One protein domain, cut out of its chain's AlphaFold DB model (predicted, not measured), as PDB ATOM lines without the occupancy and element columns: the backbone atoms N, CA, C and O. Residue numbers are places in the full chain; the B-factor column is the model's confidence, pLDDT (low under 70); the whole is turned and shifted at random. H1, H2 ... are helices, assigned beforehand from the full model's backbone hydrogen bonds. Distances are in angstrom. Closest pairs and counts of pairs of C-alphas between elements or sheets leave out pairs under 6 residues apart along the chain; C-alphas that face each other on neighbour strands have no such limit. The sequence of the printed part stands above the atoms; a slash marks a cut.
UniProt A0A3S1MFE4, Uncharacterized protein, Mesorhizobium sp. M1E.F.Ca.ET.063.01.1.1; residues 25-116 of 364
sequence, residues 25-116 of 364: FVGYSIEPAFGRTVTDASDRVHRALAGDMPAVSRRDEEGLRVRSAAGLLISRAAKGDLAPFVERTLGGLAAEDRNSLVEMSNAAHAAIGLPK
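AT A GLANCE: This is residues 25 to 116 of the 364 residues of an uncharacterized protein of Mesorhizobium sp. M1E.F.Ca.ET.063.01.1.1 (UniProt A0A3S1MFE4). Two long helices, H3 and H5, cross nearly at right angles, with short H1 and H2 packed on H3 and H4 folded back against H5 as a hairpin. Residues 25 to 31 stick out as a tail. The printed part has 92 residues, all helix by class: H1 to H5 in chain order, no named strand, compact with radius of gyration of the C-alphas 13.6 A, spans 48 by 33 by 24 A.

HOW THE PARTS SIT: After the tail, H1, residues 33 to 40, touches residues 62 to 69 alone of H3, residues 61 to 79; the closest C-alphas, Phe 34 and Ala 69, are 6.0 A apart. Look next at H2, residues 42 to 49: it touches H3, closest C-alphas Val 45 and Val 66, 5.6 A. The hub H3 touches H5, residues 95 to 112, about perpendicular at 77 degrees, closest C-alphas Ile 74 and Ser 105, 5.1 A. H4, residues 82 to 90, forms a hairpin with H5, closest C-alphas Ala 83 and Val 102, 6.2 A. In the five helices every O i to N i+4 pair is within hydrogen-bond range.

IN THESE COORDINATES: Find C-alpha 33 at (338.854, 225.485, 428.371), where H1 begins. H3 measures 26.9 A; H5, 25.7 A, ends at C-alpha 112 (351.484, 240.582, 444.182).

THE WHOLE: The farthest C-alphas, Phe 25 and Ala 111, are 48.2 A apart. The printed part has no cut; the link H2 to H3 is long. Residues 25, 27 and 29 to 31 have pLDDT under 70.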
ATOM      1  N   PHE A  25     336.524 208.902 411.564       68.69
ATOM      2  CA  PHE A  25     336.911 210.137 412.227       68.69
ATOM      3  C   PHE A  25     335.719 211.102 412.236       68.69
ATOM      4  O   PHE A  25     335.319 211.626 411.196       68.69
ATOM      5  N   VAL A  26     335.137 211.330 413.411       74.44
ATOM      6  CA  VAL A  26     334.155 212.397 413.609       74.44
ATOM      7  C   VAL A  26     334.939 213.674 413.868       74.44
ATOM      8  O   VAL A  26     335.578 213.801 414.909       74.44
ATOM      9  N   GLY A  27     334.917 214.613 412.921       66.50
ATOM     10  CA  GLY A  27     335.523 215.923 413.127       66.50
ATOM     11  C   GLY A  27     334.906 216.609 414.346       66.50
ATOM     12  O   GLY A  27     333.686 216.723 414.448       66.50
ATOM     13  N   TYR A  28     335.745 217.061 415.273       71.38
ATOM     14  CA  TYR A  28     335.331 217.836 416.435       71.38
ATOM     15  C   TYR A  28     336.203 219.086 416.551       71.38
ATOM     16  O   TYR A  28     337.390 219.061 416.232       71.38
ATOM     17  N   SER A  29     335.599 220.193 416.979       66.38
ATOM     18  CA  SER A  29     336.336 221.414 417.303       66.38
ATOM     19  C   SER A  29     336.801 221.336 418.752       66.38
ATOM     20  O   SER A  29     335.994 221.073 419.648       66.38
ATOM     21  N   ILE A  30     338.097 221.538 418.981       66.06
ATOM     22  CA  ILE A  30     338.663 221.654 420.325       66.06
ATOM     23  C   ILE A  30     338.659 223.131 420.694       66.06
ATOM     24  O   ILE A  30     339.447 223.913 420.167       66.06
ATOM     25  N   GLU A  31     337.794 223.504 421.629       66.31
ATOM     26  CA  GLU A  31     337.825 224.830 422.238       66.31
ATOM     27  C   GLU A  31     338.681 224.803 423.511       66.31
ATOM     28  O   GLU A  31     338.447 223.970 424.394       66.31
ATOM     29  N   PRO A  32     339.669 225.705 423.658       76.00
ATOM     30  CA  PRO A  32     340.447 225.795 424.883       76.00
ATOM     31  C   PRO A  32     339.555 226.119 426.088       76.00
ATOM     32  O   PRO A  32     338.888 227.155 426.124       76.00
ATOM     33  N   ALA A  33     339.617 225.286 427.132       82.31
ATOM     34  CA  ALA A  33     338.854 225.485 428.371       82.31
ATOM     35  C   ALA A  33     339.098 226.863 429.020       82.31
ATOM     36  O   ALA A  33     338.206 227.419 429.665       82.31
ATOM     37  N   PHE A  34     340.291 227.432 428.821       89.12
ATOM     38  CA  PHE A  34     340.628 228.788 429.246       89.12
ATOM     39  C   PHE A  34     339.729 229.844 428.589       89.12
ATOM     40  O   PHE A  34     339.102 230.621 429.303       89.12
ATOM     41  N   GLY A  35     339.618 229.841 427.255       87.81
ATOM     42  CA  GLY A  35     338.834 230.844 426.526       87.81
ATOM     43  C   GLY A  35     337.359 230.801 426.901       87.81
ATOM     44  O   GLY A  35     336.751 231.836 427.178       87.81
ATOM     45  N   ARG A  36     336.825 229.587 427.050       87.88
ATOM     46  CA  ARG A  36     335.467 229.377 427.540       87.88
ATOM     47  C   ARG A  36     335.264 229.909 428.956       87.88
ATOM     48  O   ARG A  36     334.280 230.581 429.209       87.88
ATOM     49  N   THR A  37     336.199 229.662 429.874       92.50
ATOM     50  CA  THR A  37     336.084 230.150 431.261       92.50
ATOM     51  C   THR A  37     336.095 231.677 431.331       92.50
ATOM     52  O   THR A  37     335.306 232.257 432.069       92.50
ATOM     53  N   VAL A  38     336.970 232.328 430.559       92.75
ATOM     54  CA  VAL A  38     337.050 233.796 430.510       92.75
ATOM     55  C   VAL A  38     335.776 234.404 429.920       92.75
ATOM     56  O   VAL A  38     335.346 235.454 430.380       92.75
ATOM     57  N   THR A  39     335.148 233.727 428.959       90.25
ATOM     58  CA  THR A  39     333.913 234.199 428.317       90.25
ATOM     59  C   THR A  39     332.683 233.930 429.190       90.25
ATOM     60  O   THR A  39     331.956 234.855 429.537       90.25
ATOM     61  N   ASP A  40     332.477 232.674 429.603       91.44
ATOM     62  CA  ASP A  40     331.285 232.224 430.336       91.44
ATOM     63  C   ASP A  40     331.235 232.796 431.768       91.44
ATOM     64  O   ASP A  40     330.155 233.000 432.316       91.44
ATOM     65  N   ALA A  41     332.396 233.057 432.383       93.38
ATOM     66  CA  ALA A  41     332.516 233.514 433.769       93.38
ATOM     67  C   ALA A  41     333.327 234.819 433.902       93.38
ATOM     68  O   ALA A  41     334.040 235.005 434.894       93.38
ATOM     69  N   SER A  42     333.206 235.725 432.922       93.06
ATOM     70  CA  SER A  42     333.967 236.983 432.839       93.06
ATOM     71  C   SER A  42     333.996 237.759 434.161       93.06
ATOM     72  O   SER A  42     335.075 237.989 434.711       93.06
ATOM     73  N   ASP A  43     332.840 238.058 434.762       95.19
ATOM     74  CA  ASP A  43     332.757 238.805 436.028       95.19
ATOM     75  C   ASP A  43     333.515 238.128 437.180       95.19
ATOM     76  O   ASP A  43     334.117 238.790 438.031       95.19
ATOM     77  N   ARG A  44     333.494 236.788 437.239       96.31
ATOM     78  CA  ARG A  44     334.228 236.030 438.265       96.31
ATOM     79  C   ARG A  44     335.734 236.089 438.016       96.31
ATOM     80  O   ARG A  44     336.484 236.162 438.986       96.31
ATOM     81  N   VAL A  45     336.180 236.084 436.757       97.31
ATOM     82  CA  VAL A  45     337.600 236.246 436.399       97.31
ATOM     83  C   VAL A  45     338.092 237.651 436.742       97.31
ATOM     84  O   VAL A  45     339.142 237.773 437.366       97.31
ATOM     85  N   HIS A  46     337.320 238.697 436.434       96.75
ATOM     86  CA  HIS A  46     337.662 240.075 436.802       96.75
ATOM     87  C   HIS A  46     337.788 240.223 438.326       96.75
ATOM     88  O   HIS A  46     338.797 240.727 438.821       96.75
ATOM     89  N   ARG A  47     336.830 239.691 439.097       97.25
ATOM     90  CA  ARG A  47     336.921 239.669 440.569       97.25
ATOM     91  C   ARG A  47     338.137 238.896 441.083       97.25
ATOM     92  O   ARG A  47     338.831 239.382 441.974       97.25
ATOM     93  N   ALA A  48     338.447 237.746 440.485       97.19
ATOM     94  CA  ALA A  48     339.624 236.960 440.842       97.19
ATOM     95  C   ALA A  48     340.939 237.711 440.567       97.19
ATOM     96  O   ALA A  48     341.842 237.678 441.402       97.19
ATOM     97  N   LEU A  49     341.041 238.428 439.441       97.88
ATOM     98  CA  LEU A  49     342.181 239.302 439.126       97.88
ATOM     99  C   LEU A  49     342.267 240.511 440.069       97.88
ATOM    100  O   LEU A  49     343.359 241.007 440.315       97.88
ATOM    101  N   ALA A  50     341.149 240.954 440.642       96.69
ATOM    102  CA  ALA A  50     341.120 241.980 441.685       96.69
ATOM    103  C   ALA A  50     341.451 241.444 443.098       96.69
ATOM    104  O   ALA A  50     341.437 242.208 444.062       96.69
ATOM    105  N   GLY A  51     341.750 240.146 443.240       93.62
ATOM    106  CA  GLY A  51     342.128 239.512 444.507       93.62
ATOM    107  C   GLY A  51     341.011 238.745 445.221       93.62
ATOM    108  O   GLY A  51     341.295 238.043 446.194       93.62
ATOM    109  N   ASP A  52     339.767 238.804 444.730       94.12
ATOM    110  CA  ASP A  52     338.632 238.008 445.230       94.12
ATOM    111  C   ASP A  52     338.627 236.614 444.577       94.12
ATOM    112  O   ASP A  52     337.776 236.257 443.760       94.12
ATOM    113  N   MET A  53     339.667 235.833 444.878       93.50
ATOM    114  CA  MET A  53     339.826 234.478 444.350       93.50
ATOM    115  C   MET A  53     338.742 233.535 444.902       93.50
ATOM    116  O   MET A  53     338.604 233.421 446.123       93.50
ATOM    117  N   PRO A  54     338.027 232.774 444.044       91.62
ATOM    118  CA  PRO A  54     337.016 231.815 444.494       91.62
ATOM    119  C   PRO A  54     337.570 230.822 445.518       91.62
ATOM    120  O   PRO A  54     338.700 230.362 445.376       91.62
ATOM    121  N   ALA A  55     336.785 230.423 446.520       86.75
ATOM    122  CA  ALA A  55     337.203 229.396 447.477       86.75
ATOM    123  C   ALA A  55     337.430 228.032 446.792       86.75
ATOM    124  O   ALA A  55     336.746 227.681 445.830       86.75
ATOM    125  N   VAL A  56     338.368 227.225 447.302       82.44
ATOM    126  CA  VAL A  56     338.564 225.858 446.792       82.44
ATOM    127  C   VAL A  56     337.426 224.966 447.270       82.44
ATOM    128  O   VAL A  56     337.282 224.703 448.462       82.44
ATOM    129  N   SER A  57     336.633 224.468 446.325       81.56
ATOM    130  CA  SER A  57     335.540 223.541 446.591       81.56
ATOM    131  C   SER A  57     335.398 222.557 445.440       81.56
ATOM    132  O   SER A  57     335.246 222.959 444.292       81.56
ATOM    133  N   ARG A  58     335.352 221.255 445.748       71.38
ATOM    134  CA  ARG A  58     335.061 220.213 444.743       71.38
ATOM    135  C   ARG A  58     333.666 220.340 444.133       71.38
ATOM    136  O   ARG A  58     333.402 219.751 443.097       71.38
ATOM    137  N   ARG A  59     332.760 221.067 444.795       79.75
ATOM    138  CA  ARG A  59     331.400 221.310 444.299       79.75
ATOM    139  C   ARG A  59     331.322 222.518 443.361       79.75
ATOM    140  O   ARG A  59     330.307 222.670 442.698       79.75
ATOM    141  N   ASP A  60     332.358 223.359 443.322       85.69
ATOM    142  CA  ASP A  60     332.435 224.546 442.461       85.69
ATOM    143  C   ASP A  60     333.532 224.361 441.403       85.69
ATOM    144  O   ASP A  60     334.621 224.934 441.480       85.69
ATOM    145  N   GLU A  61     333.250 223.515 440.409       87.50
ATOM    146  CA  GLU A  61     334.170 223.281 439.290       87.50
ATOM    147  C   GLU A  61     334.456 224.564 438.495       87.50
ATOM    148  O   GLU A  61     335.571 224.755 438.009       87.50
ATOM    149  N   GLU A  62     333.470 225.457 438.363       91.06
ATOM    150  CA  GLU A  62     333.655 226.749 437.700       91.06
ATOM    151  C   GLU A  62     334.627 227.634 438.479       91.06
ATOM    152  O   GLU A  62     335.545 228.193 437.884       91.06
ATOM    153  N   GLY A  63     334.501 227.699 439.806       91.69
ATOM    154  CA  GLY A  63     335.435 228.423 440.665       91.69
ATOM    155  C   GLY A  63     336.874 227.932 440.526       91.69
ATOM    156  O   GLY A  63     337.790 228.751 440.442       91.69
ATOM    157  N   LEU A  64     337.093 226.616 440.420       89.69
ATOM    158  CA  LEU A  64     338.423 226.056 440.151       89.69
ATOM    159  C   LEU A  64     338.969 226.511 438.790       89.69
ATOM    160  O   LEU A  64     340.120 226.942 438.711       89.69
ATOM    161  N   ARG A  65     338.139 226.488 437.737       92.00
ATOM    162  CA  ARG A  65     338.528 226.988 436.408       92.00
ATOM    163  C   ARG A  65     338.856 228.482 436.432       92.00
ATOM    164  O   ARG A  65     339.868 228.880 435.861       92.00
ATOM    165  N   VAL A  66     338.053 229.294 437.125       95.25
ATOM    166  CA  VAL A  66     338.280 230.740 437.290       95.25
ATOM    167  C   VAL A  66     339.613 231.008 437.990       95.25
ATOM    168  O   VAL A  66     340.392 231.826 437.503       95.25
ATOM    169  N   ARG A  67     339.925 230.284 439.077       93.88
ATOM    170  CA  ARG A  67     341.223 230.392 439.771       93.88
ATOM    171  C   ARG A  67     342.385 230.110 438.824       93.88
ATOM    172  O   ARG A  67     343.327 230.895 438.766       93.88
ATOM    173  N   SER A  68     342.313 229.015 438.065       93.12
ATOM    174  CA  SER A  68     343.345 228.667 437.085       93.12
ATOM    175  C   SER A  68     343.462 229.717 435.977       93.12
ATOM    176  O   SER A  68     344.575 230.089 435.617       93.12
ATOM    177  N   ALA A  69     342.347 230.235 435.454       95.69
ATOM    178  CA  ALA A  69     342.362 231.263 434.416       95.69
ATOM    179  C   ALA A  69     343.024 232.563 434.905       95.69
ATOM    180  O   ALA A  69     343.934 233.069 434.247       95.69
ATOM    181  N   ALA A  70     342.629 233.060 436.081       97.31
ATOM    182  CA  ALA A  70     343.220 234.250 436.688       97.31
ATOM    183  C   ALA A  70     344.710 234.043 437.015       97.31
ATOM    184  O   ALA A  70     345.544 234.879 436.673       97.31
ATOM    185  N   GLY A  71     345.071 232.896 437.600       96.75
ATOM    186  CA  GLY A  71     346.465 232.549 437.878       96.75
ATOM    187  C   GLY A  71     347.333 232.472 436.616       96.75
ATOM    188  O   GLY A  71     348.451 232.991 436.601       96.75
ATOM    189  N   LEU A  72     346.808 231.905 435.522       96.56
ATOM    190  CA  LEU A  72     347.503 231.847 434.233       96.56
ATOM    191  C   LEU A  72     347.743 233.245 433.660       96.56
ATOM    192  O   LEU A  72     348.850 233.530 433.205       96.56
ATOM    193  N   LEU A  73     346.729 234.111 433.690       97.69
ATOM    194  CA  LEU A  73     346.832 235.494 433.226       97.69
ATOM    195  C   LEU A  73     347.891 236.277 434.019       97.69
ATOM    196  O   LEU A  73     348.769 236.895 433.423       97.69
ATOM    197  N   ILE A  74     347.890 236.164 435.351       98.25
ATOM    198  CA  ILE A  74     348.908 236.776 436.223       98.25
ATOM    199  C   ILE A  74     350.308 236.221 435.914       98.25
ATOM    200  O   ILE A  74     351.283 236.967 435.843       98.25
ATOM    201  N   SER A  75     350.428 234.913 435.675       97.69
ATOM    202  CA  SER A  75     351.698 234.282 435.295       97.69
ATOM    203  C   SER A  75     352.224 234.787 433.946       97.69
ATOM    204  O   SER A  75     353.424 235.010 433.785       97.69
ATOM    205  N   ARG A  76     351.334 235.007 432.969       97.62
ATOM    206  CA  ARG A  76     351.663 235.606 431.663       97.62
ATOM    207  C   ARG A  76     352.054 237.079 431.789       97.62
ATOM    208  O   ARG A  76     353.013 237.505 431.146       97.62
ATOM    209  N   ALA A  77     351.383 237.829 432.666       97.75
ATOM    210  CA  ALA A  77     351.767 239.198 433.013       97.75
ATOM    211  C   ALA A  77     353.207 239.228 433.541       97.75
ATOM    212  O   ALA A  77     354.062 239.907 432.981       97.75
ATOM    213  N   ALA A  78     353.511 238.373 434.524       96.56
ATOM    214  CA  ALA A  78     354.855 238.233 435.080       96.56
ATOM    215  C   ALA A  78     355.895 237.783 434.041       96.56
ATOM    216  O   ALA A  78     357.072 238.125 434.135       96.56
ATOM    217  N   LYS A  79     355.486 237.000 433.032       95.94
ATOM    218  CA  LYS A  79     356.371 236.577 431.941       95.94
ATOM    219  C   LYS A  79     356.696 237.694 430.953       95.94
ATOM    220  O   LYS A  79     357.768 237.601 430.349       95.94
ATOM    221  N   GLY A  80     355.835 238.705 430.837       95.94
ATOM    222  CA  GLY A  80     355.938 239.798 429.869       95.94
ATOM    223  C   GLY A  80     355.313 239.481 428.504       95.94
ATOM    224  O   GLY A  80     355.572 240.199 427.545       95.94
ATOM    225  N   ASP A  81     354.514 238.413 428.391       96.81
ATOM    226  CA  ASP A  81     353.912 237.951 427.129       96.81
ATOM    227  C   ASP A  81     352.373 237.951 427.146       96.81
ATOM    228  O   ASP A  81     351.731 237.312 426.309       96.81
ATOM    229  N   LEU A  82     351.764 238.677 428.088       96.69
ATOM    230  CA  LEU A  82     350.317 238.672 428.297       96.69
ATOM    231  C   LEU A  82     349.513 239.197 427.104       96.69
ATOM    232  O   LEU A  82     348.610 238.504 426.645       96.69
ATOM    233  N   ALA A  83     349.821 240.393 426.602       95.75
ATOM    234  CA  ALA A  83     349.084 240.997 425.491       95.75
ATOM    235  C   ALA A  83     349.050 240.099 424.233       95.75
ATOM    236  O   ALA A  83     347.954 239.783 423.768       95.75
ATOM    237  N   PRO A  84     350.190 239.581 423.716       96.00
ATOM    238  CA  PRO A  84     350.152 238.669 422.572       96.00
ATOM    239  C   PRO A  84     349.480 237.327 422.903       96.00
ATOM    240  O   PRO A  84     348.893 236.697 422.022       96.00
ATOM    241  N   PHE A  85     349.532 236.870 424.160       95.06
ATOM    242  CA  PHE A  85     348.803 235.677 424.590       95.06
ATOM    243  C   PHE A  85     347.283 235.886 424.557       95.06
ATOM    244  O   PHE A  85     346.577 235.022 424.030       95.06
ATOM    245  N   VAL A  86     346.790 237.006 425.088       94.94
ATOM    246  CA  VAL A  86     345.364 237.363 425.110       94.94
ATOM    247  C   VAL A  86     344.841 237.558 423.693       94.94
ATOM    248  O   VAL A  86     343.840 236.941 423.351       94.94
ATOM    249  N   GLU A  87     345.549 238.299 422.838       93.31
ATOM    250  CA  GLU A  87     345.129 238.511 421.447       93.31
ATOM    251  C   GLU A  87     344.992 237.185 420.686       93.31
ATOM    252  O   GLU A  87     343.977 236.918 420.047       93.31
ATOM    253  N   ARG A  88     345.979 236.291 420.827       91.69
ATOM    254  CA  ARG A  88     345.962 234.983 420.160       91.69
ATOM    255  C   ARG A  88     344.876 234.048 420.696       91.69
ATOM    256  O   ARG A  88     344.324 233.265 419.932       91.69
ATOM    257  N   THR A  89     344.633 234.056 422.005       89.88
ATOM    258  CA  THR A  89     343.794 233.035 422.665       89.88
ATOM    259  C   THR A  89     342.341 233.482 422.819       89.88
ATOM    260  O   THR A  89     341.451 232.643 422.903       89.88
ATOM    261  N   LEU A  90     342.102 234.794 422.856       90.88
ATOM    262  CA  LEU A  90     340.807 235.425 423.113       90.88
ATOM    263  C   LEU A  90     340.418 236.421 422.009       90.88
ATOM    264  O   LEU A  90     339.596 237.302 422.244       90.88
ATOM    265  N   GLY A  91     340.982 236.294 420.803       85.56
ATOM    266  CA  GLY A  91     340.732 237.212 419.681       85.56
ATOM    267  C   GLY A  91     339.256 237.358 419.275       85.56
ATOM    268  O   GLY A  91     338.898 238.336 418.626       85.56
ATOM    269  N   GLY A  92     338.393 236.422 419.687       86.06
ATOM    270  CA  GLY A  92     336.939 236.501 419.506       86.06
ATOM    271  C   GLY A  92     336.191 237.410 420.494       86.06
ATOM    272  O   GLY A  92     335.020 237.686 420.255       86.06
ATOM    273  N   LEU A  93     336.820 237.867 421.586       89.19
ATOM    274  CA  LEU A  93     336.226 238.845 422.516       89.19
ATOM    275  C   LEU A  93     336.265 240.269 421.940       89.19
ATOM    276  O   LEU A  93     336.975 240.522 420.969       89.19
ATOM    277  N   ALA A  94     335.546 241.222 422.538       92.12
ATOM    278  CA  ALA A  94     335.704 242.632 422.181       92.12
ATOM    279  C   ALA A  94     337.106 243.139 422.570       92.12
ATOM    280  O   ALA A  94     337.742 242.616 423.491       92.12
ATOM    281  N   ALA A  95     337.613 244.151 421.861       93.19
ATOM    282  CA  ALA A  95     338.940 244.704 422.140       93.19
ATOM    283  C   ALA A  95     338.999 245.333 423.542       93.19
ATOM    284  O   ALA A  95     340.005 245.208 424.237       93.19
ATOM    285  N   GLU A  96     337.900 245.948 423.979       93.00
ATOM    286  CA  GLU A  96     337.730 246.538 425.304       93.00
ATOM    287  C   GLU A  96     337.885 245.487 426.413       93.00
ATOM    288  O   GLU A  96     338.648 245.702 427.355       93.00
ATOM    289  N   ASP A  97     337.252 244.319 426.262       92.50
ATOM    290  CA  ASP A  97     337.351 243.215 427.227       92.50
ATOM    291  C   ASP A  97     338.778 242.654 427.288       92.50
ATOM    292  O   ASP A  97     339.323 242.407 428.367       92.50
ATOM    293  N   ARG A  98     339.424 242.485 426.124       95.00
ATOM    294  CA  ARG A  98     340.826 242.040 426.057       95.00
ATOM    295  C   ARG A  98     341.758 243.024 426.759       95.00
ATOM    296  O   ARG A  98     342.615 242.594 427.531       95.00
ATOM    297  N   ASN A  99     341.583 244.321 426.514       95.62
ATOM    298  CA  ASN A  99     342.382 245.369 427.141       95.62
ATOM    299  C   ASN A  99     342.170 245.391 428.658       95.62
ATOM    300  O   ASN A  99     343.151 245.417 429.399       95.62
ATOM    301  N   SER A 100     340.922 245.265 429.124       95.88
ATOM    302  CA  SER A 100     340.611 245.193 430.555       95.88
ATOM    303  C   SER A 100     341.305 244.007 431.236       95.88
ATOM    304  O   SER A 100     341.977 244.178 432.255       95.88
ATOM    305  N   LEU A 101     341.260 242.814 430.629       96.88
ATOM    306  CA  LEU A 101     341.972 241.637 431.141       96.88
ATOM    307  C   LEU A 101     343.487 241.865 431.219       96.88
ATOM    308  O   LEU A 101     344.120 241.451 432.196       96.88
ATOM    309  N   VAL A 102     344.077 242.513 430.209       98.00
ATOM    310  CA  VAL A 102     345.510 242.842 430.188       98.00
ATOM    311  C   VAL A 102     345.866 243.808 431.318       98.00
ATOM    312  O   VAL A 102     346.803 243.544 432.076       98.00
ATOM    313  N   GLU A 103     345.111 244.895 431.464       98.06
ATOM    314  CA  GLU A 103     345.314 245.905 432.505       98.06
ATOM    315  C   GLU A 103     345.191 245.306 433.908       98.06
ATOM    316  O   GLU A 103     346.116 245.428 434.715       98.06
ATOM    317  N   MET A 104     344.101 244.585 434.184       98.19
ATOM    318  CA  MET A 104     343.858 243.978 435.494       98.19
ATOM    319  C   MET A 104     344.913 242.937 435.862       98.19
ATOM    320  O   MET A 104     345.356 242.886 437.007       98.19
ATOM    321  N   SER A 105     345.358 242.123 434.907       98.25
ATOM    322  CA  SER A 105     346.373 241.097 435.174       98.25
ATOM    323  C   SER A 105     347.754 241.701 435.437       98.25
ATOM    324  O   SER A 105     348.485 241.206 436.297       98.25
ATOM    325  N   ASN A 106     348.114 242.781 434.735       98.38
ATOM    326  CA  ASN A 106     349.343 243.528 435.008       98.38
ATOM    327  C   ASN A 106     349.281 244.222 436.375       98.38
ATOM    328  O   ASN A 106     350.244 244.148 437.139       98.38
ATOM    329  N   ALA A 107     348.141 244.832 436.718       98.06
ATOM    330  CA  ALA A 107     347.919 245.432 438.031       98.06
ATOM    331  C   ALA A 107     348.004 244.387 439.156       98.06
ATOM    332  O   ALA A 107     348.684 244.610 440.158       98.06
ATOM    333  N   ALA A 108     347.391 243.216 438.963       98.06
ATOM    334  CA  ALA A 108     347.479 242.089 439.884       98.06
ATOM    335  C   ALA A 108     348.927 241.628 440.077       98.06
ATOM    336  O   ALA A 108     349.387 241.498 441.210       98.06
ATOM    337  N   HIS A 109     349.675 241.425 438.986       98.06
ATOM    338  CA  HIS A 109     351.087 241.049 439.058       98.06
ATOM    339  C   HIS A 109     351.916 242.072 439.851       98.06
ATOM    340  O   HIS A 109     352.673 241.674 440.741       98.06
ATOM    341  N   ALA A 110     351.737 243.366 439.571       97.38
ATOM    342  CA  ALA A 110     352.427 244.441 440.277       97.38
ATOM    343  C   ALA A 110     352.095 244.452 441.779       97.38
ATOM    344  O   ALA A 110     352.999 244.558 442.603       97.38
ATOM    345  N   ALA A 111     350.820 244.278 442.141       97.19
ATOM    346  CA  ALA A 111     350.377 244.228 443.536       97.19
ATOM    347  C   ALA A 111     350.887 242.983 444.285       97.19
ATOM    348  O   ALA A 111     351.205 243.056 445.470       97.19
ATOM    349  N   ILE A 112     350.976 241.834 443.605       97.75
ATOM    350  CA  ILE A 112     351.484 240.582 444.182       97.75
ATOM    351  C   ILE A 112     352.987 240.682 444.469       97.75
ATOM    352  O   ILE A 112     353.442 240.183 445.496       97.75
ATOM    353  N   GLY A 113     353.767 241.299 443.576       96.56
ATOM    354  CA  GLY A 113     355.190 241.569 443.816       96.56
ATOM    355  C   GLY A 113     356.048 240.321 444.072       96.56
ATOM    356  O   GLY A 113     357.049 240.406 444.776       96.56
ATOM    357  N   LEU A 114     355.649 239.155 443.547       97.19
ATOM    358  CA  LEU A 114     356.420 237.910 443.634       97.19
ATOM    359  C   LEU A 114     357.253 237.685 442.360       97.19
ATOM    360  O   LEU A 114     356.825 238.084 441.270       97.19
ATOM    361  N   PRO A 115     358.409 236.997 442.453       96.50
ATOM    362  CA  PRO A 115     359.257 236.728 441.298       96.50
ATOM    363  C   PRO A 115     358.538 235.970 440.174       96.50
ATOM    364  O   PRO A 115     357.792 235.017 440.415       96.50
ATOM    365  N   LYS A 116     358.856 236.325 438.921       95.12
ATOM    366  CA  LYS A 116     358.361 235.651 437.704       95.12
ATOM    367  C   LYS A 116     358.544 234.135 437.751       95.12
ATOM    368  O   LYS A 116     357.655 233.410 437.317       95.12
TER     369      LYS A 116